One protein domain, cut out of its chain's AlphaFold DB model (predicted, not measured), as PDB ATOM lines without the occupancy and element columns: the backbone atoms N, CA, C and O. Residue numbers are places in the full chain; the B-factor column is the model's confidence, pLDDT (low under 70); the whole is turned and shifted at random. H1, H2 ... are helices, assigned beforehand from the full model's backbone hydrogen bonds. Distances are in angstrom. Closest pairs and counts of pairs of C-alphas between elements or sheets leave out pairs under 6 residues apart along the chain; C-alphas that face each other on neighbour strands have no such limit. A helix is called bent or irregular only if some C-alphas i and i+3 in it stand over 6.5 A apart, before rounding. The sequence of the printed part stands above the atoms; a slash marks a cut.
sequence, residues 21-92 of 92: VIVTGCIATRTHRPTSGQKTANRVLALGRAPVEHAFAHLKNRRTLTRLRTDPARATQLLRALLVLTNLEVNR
ATOM      1  N   VAL A  21     106.565 102.084 195.248       80.50
ATOM      2  CA  VAL A  21     105.723 102.834 196.187       80.50
ATOM      3  C   VAL A  21     104.633 103.574 195.412       80.50
ATOM      4  O   VAL A  21     104.901 104.544 194.700       80.50
ATOM      5  N   ILE A  22     103.379 103.138 195.563       80.75
ATOM      6  CA  ILE A  22     102.222 103.777 194.922       80.75
ATOM      7  C   ILE A  22     101.787 104.992 195.747       80.75
ATOM      8  O   ILE A  22     101.176 104.865 196.807       80.75
ATOM      9  N   VAL A  23     102.056 106.190 195.230       79.00
ATOM     10  CA  VAL A  23     101.589 107.449 195.827       79.00
ATOM     11  C   VAL A  23     100.314 107.905 195.118       79.00
ATOM     12  O   VAL A  23     100.336 108.245 193.938       79.00
ATOM     13  N   THR A  24      99.197 107.941 195.849       85.62
ATOM     14  CA  THR A  24      97.889 108.387 195.333       85.62
ATOM     15  C   THR A  24      97.501 109.745 195.914       85.62
ATOM     16  O   THR A  24      97.873 110.087 197.036       85.62
ATOM     17  N   GLY A  25      96.745 110.532 195.146       87.56
ATOM     18  CA  GLY A  25      96.254 111.831 195.596       87.56
ATOM     19  C   GLY A  25      95.101 111.710 196.598       87.56
ATOM     20  O   GLY A  25      94.218 110.873 196.435       87.56
ATOM     21  N   CYS A  26      95.077 112.578 197.607       89.69
ATOM     22  CA  CYS A  26      93.987 112.678 198.577       89.69
ATOM     23  C   CYS A  26      93.099 113.886 198.269       89.69
ATOM     24  O   CYS A  26      93.550 115.032 198.337       89.69
ATOM     25  N   ILE A  27      91.821 113.650 197.979       89.81
ATOM     26  CA  ILE A  27      90.848 114.722 197.748       89.81
ATOM     27  C   ILE A  27      90.372 115.265 199.100       89.81
ATOM     28  O   ILE A  27      90.045 114.505 200.010       89.81
ATOM     29  N   ALA A  28      90.352 116.590 199.243       88.75
ATOM     30  CA  ALA A  28      89.736 117.241 200.393       88.75
ATOM     31  C   ALA A  28      88.210 117.170 200.270       88.75
ATOM     32  O   ALA A  28      87.665 117.473 199.211       88.75
ATOM     33  N   THR A  29      87.518 116.832 201.352       88.69
ATOM     34  CA  THR A  29      86.053 116.903 201.424       88.69
ATOM     35  C   THR A  29      85.638 117.951 202.453       88.69
ATOM     36  O   THR A  29      86.457 118.420 203.245       88.69
ATOM     37  N   ARG A  30      84.354 118.334 202.468       88.19
ATOM     38  CA  ARG A  30      83.821 119.323 203.424       88.19
ATOM     39  C   ARG A  30      84.121 118.955 204.884       88.19
ATOM     40  O   ARG A  30      84.314 119.842 205.706       88.19
ATOM     41  N   THR A  31      84.156 117.661 205.188       89.50
ATOM     42  CA  THR A  31      84.387 117.113 206.530       89.50
ATOM     43  C   THR A  31      85.818 116.626 206.751       89.50
ATOM     44  O   THR A  31      86.217 116.467 207.900       89.50
ATOM     45  N   HIS A  32      86.609 116.419 205.693       85.62
ATOM     46  CA  HIS A  32      87.969 115.900 205.803       85.62
ATOM     47  C   HIS A  32      88.978 116.784 205.070       85.62
ATOM     48  O   HIS A  32      89.022 116.854 203.836       85.62
ATOM     49  N   ARG A  33      89.850 117.424 205.851       91.06
ATOM     50  CA  ARG A  33      90.949 118.228 205.322       91.06
ATOM     51  C   ARG A  33      92.206 117.363 205.179       91.06
ATOM     52  O   ARG A  33      92.546 116.655 206.120       91.06
ATOM     53  N   PRO A  34      92.934 117.451 204.053       88.88
ATOM     54  CA  PRO A  34      94.134 116.659 203.860       88.88
ATOM     55  C   PRO A  34      95.214 117.037 204.873       88.88
ATOM     56  O   PRO A  34      95.435 118.223 205.163       88.88
ATOM     57  N   THR A  35      95.896 116.013 205.379       93.25
ATOM     58  CA  THR A  35      97.028 116.162 206.297       93.25
ATOM     59  C   THR A  35      98.208 116.843 205.598       93.25
ATOM     60  O   THR A  35      98.248 116.957 204.370       93.25
ATOM     61  N   SER A  36      99.197 117.309 206.367       92.19
ATOM     62  CA  SER A  36     100.409 117.917 205.792       92.19
ATOM     63  C   SER A  36     101.108 116.972 204.801       92.19
ATOM     64  O   SER A  36     101.393 117.364 203.671       92.19
ATOM     65  N   GLY A  37     101.262 115.692 205.167       89.62
ATOM     66  CA  GLY A  37     101.845 114.672 204.288       89.62
ATOM     67  C   GLY A  37     101.042 114.447 203.002       89.62
ATOM     68  O   GLY A  37     101.618 114.395 201.917       89.62
ATOM     69  N   GLN A  38      99.709 114.416 203.090       92.56
ATOM     70  CA  GLN A  38      98.835 114.290 201.916       92.56
ATOM     71  C   GLN A  38      98.915 115.507 200.989       92.56
ATOM     72  O   GLN A  38      98.889 115.356 199.770       92.56
ATOM     73  N   LYS A  39      99.051 116.721 201.534       93.25
ATOM     74  CA  LYS A  39      99.256 117.930 200.721       93.25
ATOM     75  C   LYS A  39     100.579 117.879 199.966       93.25
ATOM     76  O   LYS A  39     100.610 118.231 198.788       93.25
ATOM     77  N   THR A  40     101.645 117.422 200.618       92.94
ATOM     78  CA  THR A  40     102.952 117.248 199.975       92.94
ATOM     79  C   THR A  40     102.881 116.203 198.863       92.94
ATOM     80  O   THR A  40     103.298 116.492 197.744       92.94
ATOM     81  N   ALA A  41     102.260 115.047 199.117       89.88
ATOM     82  CA  ALA A  41     102.039 114.017 198.100       89.88
ATOM     83  C   ALA A  41     101.223 114.544 196.904       89.88
ATOM     84  O   ALA A  41     101.629 114.394 195.753       89.88
ATOM     85  N   ASN A  42     100.122 115.257 197.166       93.00
ATOM     86  CA  ASN A  42      99.316 115.893 196.123       93.00
ATOM     87  C   ASN A  42     100.112 116.913 195.306       93.00
ATOM     88  O   ASN A  42      99.905 117.012 194.101       93.00
ATOM     89  N   ARG A  43     101.016 117.671 195.939       91.06
ATOM     90  CA  ARG A  43     101.864 118.650 195.249       91.06
ATOM     91  C   ARG A  43     102.841 117.967 194.300       91.06
ATOM     92  O   ARG A  43     102.960 118.401 193.161       91.06
ATOM     93  N   VAL A  44     103.496 116.898 194.748       90.19
ATOM     94  CA  VAL A  44     104.406 116.102 193.908       90.19
ATOM     95  C   VAL A  44     103.650 115.506 192.717       90.19
ATOM     96  O   VAL A  44     104.090 115.641 191.579       90.19
ATOM     97  N   LEU A  45     102.459 114.943 192.952       90.19
ATOM     98  CA  LEU A  45     101.601 114.438 191.876       90.19
ATOM     99  C   LEU A  45     101.155 115.544 190.910       90.19
ATOM    100  O   LEU A  45     101.162 115.341 189.698       90.19
ATOM    101  N   ALA A  46     100.791 116.721 191.422       89.75
ATOM    102  CA  ALA A  46     100.386 117.859 190.600       89.75
ATOM    103  C   ALA A  46     101.537 118.384 189.730       89.75
ATOM    104  O   ALA A  46     101.313 118.697 188.563       89.75
ATOM    105  N   LEU A  47     102.765 118.424 190.258       89.12
ATOM    106  CA  LEU A  47     103.956 118.807 189.495       89.12
ATOM    107  C   LEU A  47     104.240 117.840 188.341       89.12
ATOM    108  O   LEU A  47     104.661 118.286 187.279       89.12
ATOM    109  N   GLY A  48     103.978 116.543 188.520       85.19
ATOM    110  CA  GLY A  48     104.083 115.559 187.439       85.19
ATOM    111  C   GLY A  48     102.949 115.657 186.411       85.19
ATOM    112  O   GLY A  48     103.175 115.461 185.220       85.19
ATOM    113  N   ARG A  49     101.726 115.993 186.847       87.50
ATOM    114  CA  ARG A  49     100.541 116.088 185.972       87.50
ATOM    115  C   ARG A  49     100.489 117.365 185.145       87.50
ATOM    116  O   ARG A  49     100.184 117.294 183.959       87.50
ATOM    117  N   ALA A  50     100.816 118.512 185.737       87.00
ATOM    118  CA  ALA A  50     100.757 119.814 185.079       87.00
ATOM    119  C   ALA A  50     101.469 119.859 183.708       87.00
ATOM    120  O   ALA A  50     100.838 120.291 182.742       87.00
ATOM    121  N   PRO A  51     102.723 119.387 183.546       82.62
ATOM    122  CA  PRO A  51     103.377 119.381 182.239       82.62
ATOM    123  C   PRO A  51     102.705 118.420 181.250       82.62
ATOM    124  O   PRO A  51     102.609 118.746 180.070       82.62
ATOM    125  N   VAL A  52     102.197 117.272 181.712       82.06
ATOM    126  CA  VAL A  52     101.508 116.283 180.863       82.06
ATOM    127  C   VAL A  52     100.184 116.839 180.344       82.06
ATOM    128  O   VAL A  52      99.924 116.812 179.141       82.06
ATOM    129  N   GLU A  53      99.364 117.389 181.235       89.38
ATOM    130  CA  GLU A  53      98.082 118.005 180.892       89.38
ATOM    131  C   GLU A  53      98.285 119.209 179.970       89.38
ATOM    132  O   GLU A  53      97.584 119.347 178.965       89.38
ATOM    133  N   HIS A  54      99.288 120.044 180.256       83.94
ATOM    134  CA  HIS A  54      99.610 121.203 179.433       83.94
ATOM    135  C   HIS A  54     100.101 120.794 178.039       83.94
ATOM    136  O   HIS A  54      99.603 121.309 177.038       83.94
ATOM    137  N   ALA A  55     101.015 119.824 177.947       79.19
ATOM    138  CA  ALA A  55     101.491 119.293 176.672       79.19
ATOM    139  C   ALA A  55     100.352 118.665 175.856       79.19
ATOM    140  O   ALA A  55     100.284 118.866 174.643       79.19
ATOM    141  N   PHE A  56      99.423 117.959 176.503       79.06
ATOM    142  CA  PHE A  56      98.270 117.353 175.839       79.06
ATOM    143  C   PHE A  56      97.240 118.393 175.373       79.06
ATOM    144  O   PHE A  56      96.708 118.290 174.266       79.06
ATOM    145  N   ALA A  57      96.989 119.431 176.172       84.25
ATOM    146  CA  ALA A  57      96.153 120.559 175.771       84.25
ATOM    147  C   ALA A  57      96.755 121.289 174.561       84.25
ATOM    148  O   ALA A  57      96.055 121.548 173.579       84.25
ATOM    149  N   HIS A  58      98.068 121.539 174.585       80.12
ATOM    150  CA  HIS A  58      98.793 122.086 173.439       80.12
ATOM    151  C   HIS A  58      98.713 121.179 172.226       80.12
ATOM    152  O   HIS A  58      98.468 121.675 171.134       80.12
ATOM    153  N   LEU A  59      98.862 119.865 172.401       74.38
ATOM    154  CA  LEU A  59      98.750 118.886 171.323       74.38
ATOM    155  C   LEU A  59      97.373 118.951 170.651       74.38
ATOM    156  O   LEU A  59      97.298 119.037 169.427       74.38
ATOM    157  N   LYS A  60      96.296 118.988 171.443       71.44
ATOM    158  CA  LYS A  60      94.918 119.121 170.941       71.44
ATOM    159  C   LYS A  60      94.681 120.442 170.211       71.44
ATOM    160  O   LYS A  60      94.000 120.458 169.190       71.44
ATOM    161  N   ASN A  61      95.271 121.529 170.704       71.25
ATOM    162  CA  ASN A  61      95.153 122.857 170.099       71.25
ATOM    163  C   ASN A  61      96.136 123.074 168.935       71.25
ATOM    164  O   ASN A  61      96.055 124.086 168.229       71.25
ATOM    165  N   ARG A  62      97.081 122.151 168.702       71.94
ATOM    166  CA  ARG A  62      98.144 122.340 167.716       71.94
ATOM    167  C   ARG A  62      97.587 122.196 166.308       71.94
ATOM    168  O   ARG A  62      97.373 121.097 165.797       71.94
ATOM    169  N   ARG A  63      97.502 123.342 165.633       64.94
ATOM    170  CA  ARG A  63      97.157 123.497 164.214       64.94
ATOM    171  C   ARG A  63      97.951 122.570 163.286       64.94
ATOM    172  O   ARG A  63      97.455 122.238 162.221       64.94
ATOM    173  N   THR A  64      99.156 122.138 163.670       62.16
ATOM    174  CA  THR A  64      99.951 121.150 162.921       62.16
ATOM    175  C   THR A  64      99.237 119.810 162.795       62.16
ATOM    176  O   THR A  64      99.189 119.296 161.689       62.16
ATOM    177  N   LEU A  65      98.633 119.270 163.859       63.44
ATOM    178  CA  LEU A  65      97.884 118.007 163.775       63.44
ATOM    179  C   LEU A  65      96.587 118.171 162.979       63.44
ATOM    180  O   LEU A  65      96.238 117.319 162.165       63.44
ATOM    181  N   THR A  66      95.911 119.309 163.145       64.31
ATOM    182  CA  THR A  66      94.709 119.652 162.373       64.31
ATOM    183  C   THR A  66      95.014 119.853 160.886       64.31
ATOM    184  O   THR A  66      94.194 119.499 160.045       64.31
ATOM    185  N   ARG A  67      96.189 120.404 160.550       63.09
ATOM    186  CA  ARG A  67      96.683 120.556 159.172       63.09
ATOM    187  C   ARG A  67      97.209 119.247 158.595       63.09
ATOM    188  O   ARG A  67      97.033 119.026 157.405       63.09
ATOM    189  N   LEU A  68      97.830 118.396 159.416       62.75
ATOM    190  CA  LEU A  68      98.337 117.101 158.970       62.75
ATOM    191  C   LEU A  68      97.195 116.183 158.533       62.75
ATOM    192  O   LEU A  68      97.432 115.350 157.664       62.75
ATOM    193  N   ARG A  69      95.997 116.301 159.149       64.06
ATOM    194  CA  ARG A  69      94.808 115.442 158.910       64.06
ATOM    195  C   ARG A  69      95.182 113.975 158.668       64.06
ATOM    196  O   ARG A  69      94.575 113.261 157.879       64.06
ATOM    197  N   THR A  70      96.240 113.542 159.335       61.56
ATOM    198  CA  THR A  70      96.798 112.220 159.171       61.56
ATOM    199  C   THR A  70      96.084 111.351 160.177       61.56
ATOM    200  O   THR A  70      95.889 111.780 161.316       61.56
ATOM    201  N   ASP A  71      95.680 110.161 159.746       73.62
ATOM    202  CA  ASP A  71      95.096 109.164 160.631       73.62
ATOM    203  C   ASP A  71      95.875 109.107 161.969       73.62
ATOM    204  O   ASP A  71      97.116 109.067 161.957       73.62
ATOM    205  N   PRO A  72      95.189 109.174 163.126       71.62
ATOM    206  CA  PRO A  72      95.835 109.276 164.431       71.62
ATOM    207  C   PRO A  72      96.808 108.124 164.719       71.62
ATOM    208  O   PRO A  72      97.788 108.331 165.447       71.62
ATOM    209  N   ALA A  73      96.620 106.942 164.120       78.38
ATOM    210  CA  ALA A  73      97.576 105.846 164.250       78.38
ATOM    211  C   ALA A  73      98.896 106.179 163.539       78.38
ATOM    212  O   ALA A  73      99.970 105.999 164.117       78.38
ATOM    213  N   ARG A  74      98.832 106.766 162.337       76.69
ATOM    214  CA  ARG A  74     100.023 107.194 161.586       76.69
ATOM    215  C   ARG A  74     100.765 108.335 162.284       76.69
ATOM    216  O   ARG A  74     101.991 108.302 162.346       76.69
ATOM    217  N   ALA A  75     100.049 109.300 162.864       79.38
ATOM    218  CA  ALA A  75     100.667 110.370 163.656       79.38
ATOM    219  C   ALA A  75     101.403 109.816 164.890       79.38
ATOM    220  O   ALA A  75     102.530 110.214 165.185       79.38
ATOM    221  N   THR A  76     100.794 108.843 165.573       82.12
ATOM    222  CA  THR A  76     101.405 108.174 166.730       82.12
ATOM    223  C   THR A  76     102.633 107.359 166.326       82.12
ATOM    224  O   THR A  76     103.640 107.370 167.031       82.12
ATOM    225  N   GLN A  77     102.585 106.669 165.186       86.75
ATOM    226  CA  GLN A  77     103.721 105.908 164.668       86.75
ATOM    227  C   GLN A  77     104.910 106.821 164.331       86.75
ATOM    228  O   GLN A  77     106.045 106.494 164.669       86.75
ATOM    229  N   LEU A  78     104.644 107.994 163.753       83.50
ATOM    230  CA  LEU A  78     105.655 109.014 163.464       83.50
ATOM    231  C   LEU A  78     106.275 109.577 164.751       83.50
ATOM    232  O   LEU A  78     107.493 109.655 164.860       83.50
ATOM    233  N   LEU A  79     105.450 109.887 165.757       84.94
ATOM    234  CA  LEU A  79     105.933 110.319 167.072       84.94
ATOM    235  C   LEU A  79     106.818 109.253 167.734       84.94
ATOM    236  O   LEU A  79     107.867 109.589 168.275       84.94
ATOM    237  N   ARG A  80     106.423 107.974 167.673       88.69
ATOM    238  CA  ARG A  80     107.223 106.860 168.208       88.69
ATOM    239  C   ARG A  80     108.561 106.723 167.486       88.69
ATOM    240  O   ARG A  80     109.576 106.560 168.152       88.69
ATOM    241  N   ALA A  81     108.571 106.823 166.158       91.12
ATOM    242  CA  ALA A  81     109.802 106.767 165.374       91.12
ATOM    243  C   ALA A  81     110.751 107.927 165.719       91.12
ATOM    244  O   ALA A  81     111.933 107.694 165.957       91.12
ATOM    245  N   LEU A  82     110.223 109.151 165.824       90.50
ATOM    246  CA  LEU A  82     110.995 110.325 166.242       90.50
ATOM    247  C   LEU A  82     111.544 110.160 167.660       90.50
ATOM    248  O   LEU A  82     112.714 110.425 167.890       90.50
ATOM    249  N   LEU A  83     110.730 109.667 168.596       92.19
ATOM    250  CA  LEU A  83     111.163 109.437 169.972       92.19
ATOM    251  C   LEU A  83     112.297 108.407 170.051       92.19
ATOM    252  O   LEU A  83     113.260 108.625 170.781       92.19
ATOM    253  N   VAL A  84     112.207 107.295 169.313       93.81
ATOM    254  CA  VAL A  84     113.287 106.295 169.250       93.81
ATOM    255  C   VAL A  84     114.553 106.913 168.665       93.81
ATOM    256  O   VAL A  84     115.622 106.745 169.244       93.81
ATOM    257  N   LEU A  85     114.433 107.670 167.574       93.19
ATOM    258  CA  LEU A  85     115.571 108.337 166.944       93.19
ATOM    259  C   LEU A  85     116.266 109.313 167.903       93.19
ATOM    260  O   LEU A  85     117.474 109.223 168.086       93.19
ATOM    261  N   THR A  86     115.513 110.184 168.577       90.50
ATOM    262  CA  THR A  86     116.086 111.143 169.534       90.50
ATOM    263  C   THR A  86     116.716 110.440 170.735       90.50
ATOM    264  O   THR A  86     117.768 110.855 171.203       90.50
ATOM    265  N   ASN A  87     116.126 109.345 171.226       88.12
ATOM    266  CA  ASN A  87     116.755 108.559 172.289       88.12
ATOM    267  C   ASN A  87     118.057 107.903 171.815       88.12
ATOM    268  O   ASN A  87     119.015 107.867 172.576       88.12
ATOM    269  N   LEU A  88     118.125 107.410 170.578       91.38
ATOM    270  CA  LEU A  88     119.372 106.882 170.022       91.38
ATOM    271  C   LEU A  88     120.441 107.968 169.878       91.38
ATOM    272  O   LEU A  88     121.606 107.674 170.098       91.38
ATOM    273  N   GLU A  89     120.064 109.203 169.543       87.62
ATOM    274  CA  GLU A  89     120.992 110.342 169.486       87.62
ATOM    275  C   GLU A  89     121.485 110.776 170.871       87.62
ATOM    276  O   GLU A  89     122.660 111.088 171.020       87.62
ATOM    277  N   VAL A  90     120.611 110.782 171.881       88.12
ATOM    278  CA  VAL A  90     120.961 111.180 173.257       88.12
ATOM    279  C   VAL A  90     121.813 110.125 173.971       88.12
ATOM    280  O   VAL A  90     122.627 110.478 174.816       88.12
ATOM    281  N   ASN A  91     121.628 108.840 173.652       79.38
ATOM    282  CA  ASN A  91     122.377 107.729 174.254       79.38
ATOM    283  C   ASN A  91     123.639 107.336 173.456       79.38
ATOM    284  O   ASN A  91     124.196 106.264 173.698       79.38
ATOM    285  N   ARG A  92     124.052 108.155 172.483       67.12
ATOM    286  CA  ARG A  92     125.265 107.960 171.680       67.12
ATOM    287  C   ARG A  92     126.437 108.733 172.266       67.12
ATOM    288  O   ARG A  92     127.558 108.190 172.179       67.12
TER     289      ARG A  92
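AT A GLANCE: This is residues 21 to 92 of the 92 residues of an uncharacterized protein of Streptomyces sp. SID161 (UniProt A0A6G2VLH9). Two helices, the long H1 and the shorter H3, make the arms of an open V, with the short helix H2 at the corner between them and nothing filling the space between the arms. Ahead of H1, residues 21 to 35 form a loop with no named element that goes out past the beginning of H1 and folds back to it. The printed part has 72 residues with three named helices in the order H1, H2, H3 and no named strand, and its class is all helix. The whole is extended, with a radius of gyration of the C-alphas of 18.6 A, and flat, with spans of 49 by 34 by 16 A.

IN THESE COORDINATES: The printed part begins at Val 21, with its C-alpha at (105.723, 102.834, 196.187), and residues 21 to 35 belong to no named element. H1 takes residues 36 to 61 and is the longest helix, 36.4 A from first to last C-alpha; C-alpha 36 is at (100.409, 117.917, 205.792). H2 takes residues 63 to 68. H3 takes residues 72 to 90, 26.7 A long, and ends with C-alpha 90 at (120.961, 111.180, 173.257).

HOW THE PARTS SIT: H1 has a kink of 31 degrees near residue 48. It is neither bent nor irregular, but only just: C-alphas 48 and 51 are 6.5 A apart. H1 and H2 are close but not clearly touching, and their closest C-alphas, those of Leu 59 and Leu 65, are 7.6 A apart. Their lines stand at a steep tilt of 54 degrees, and they run the same way. H2 and H3 are only just apart, with their closest C-alphas 8.1 A from each other. H1 and H3 are apart. In H2 and H3 every O i to N i+4 pair is within hydrogen-bond range, and in H1 20 of 22 are.

THE WHOLE: The two C-alphas farthest apart are those of Thr 31 and Arg 92, at 54.5 A, and the C-alphas of Val 21 and Arg 92 are 31.8 A apart. Residues 47 to 64, 66 to 74 and 76 to 92 stand free. The links from H1 to H2, of 1 residue, and from H2 to H3, of 3 residues, are tight. The printed part has no cut and ends at Arg 92, the chain's last residue. The mean pLDDT of the printed part is 83.0; residues 63 to 70 and residue 92 are under 70, and H2 has a mean of 63.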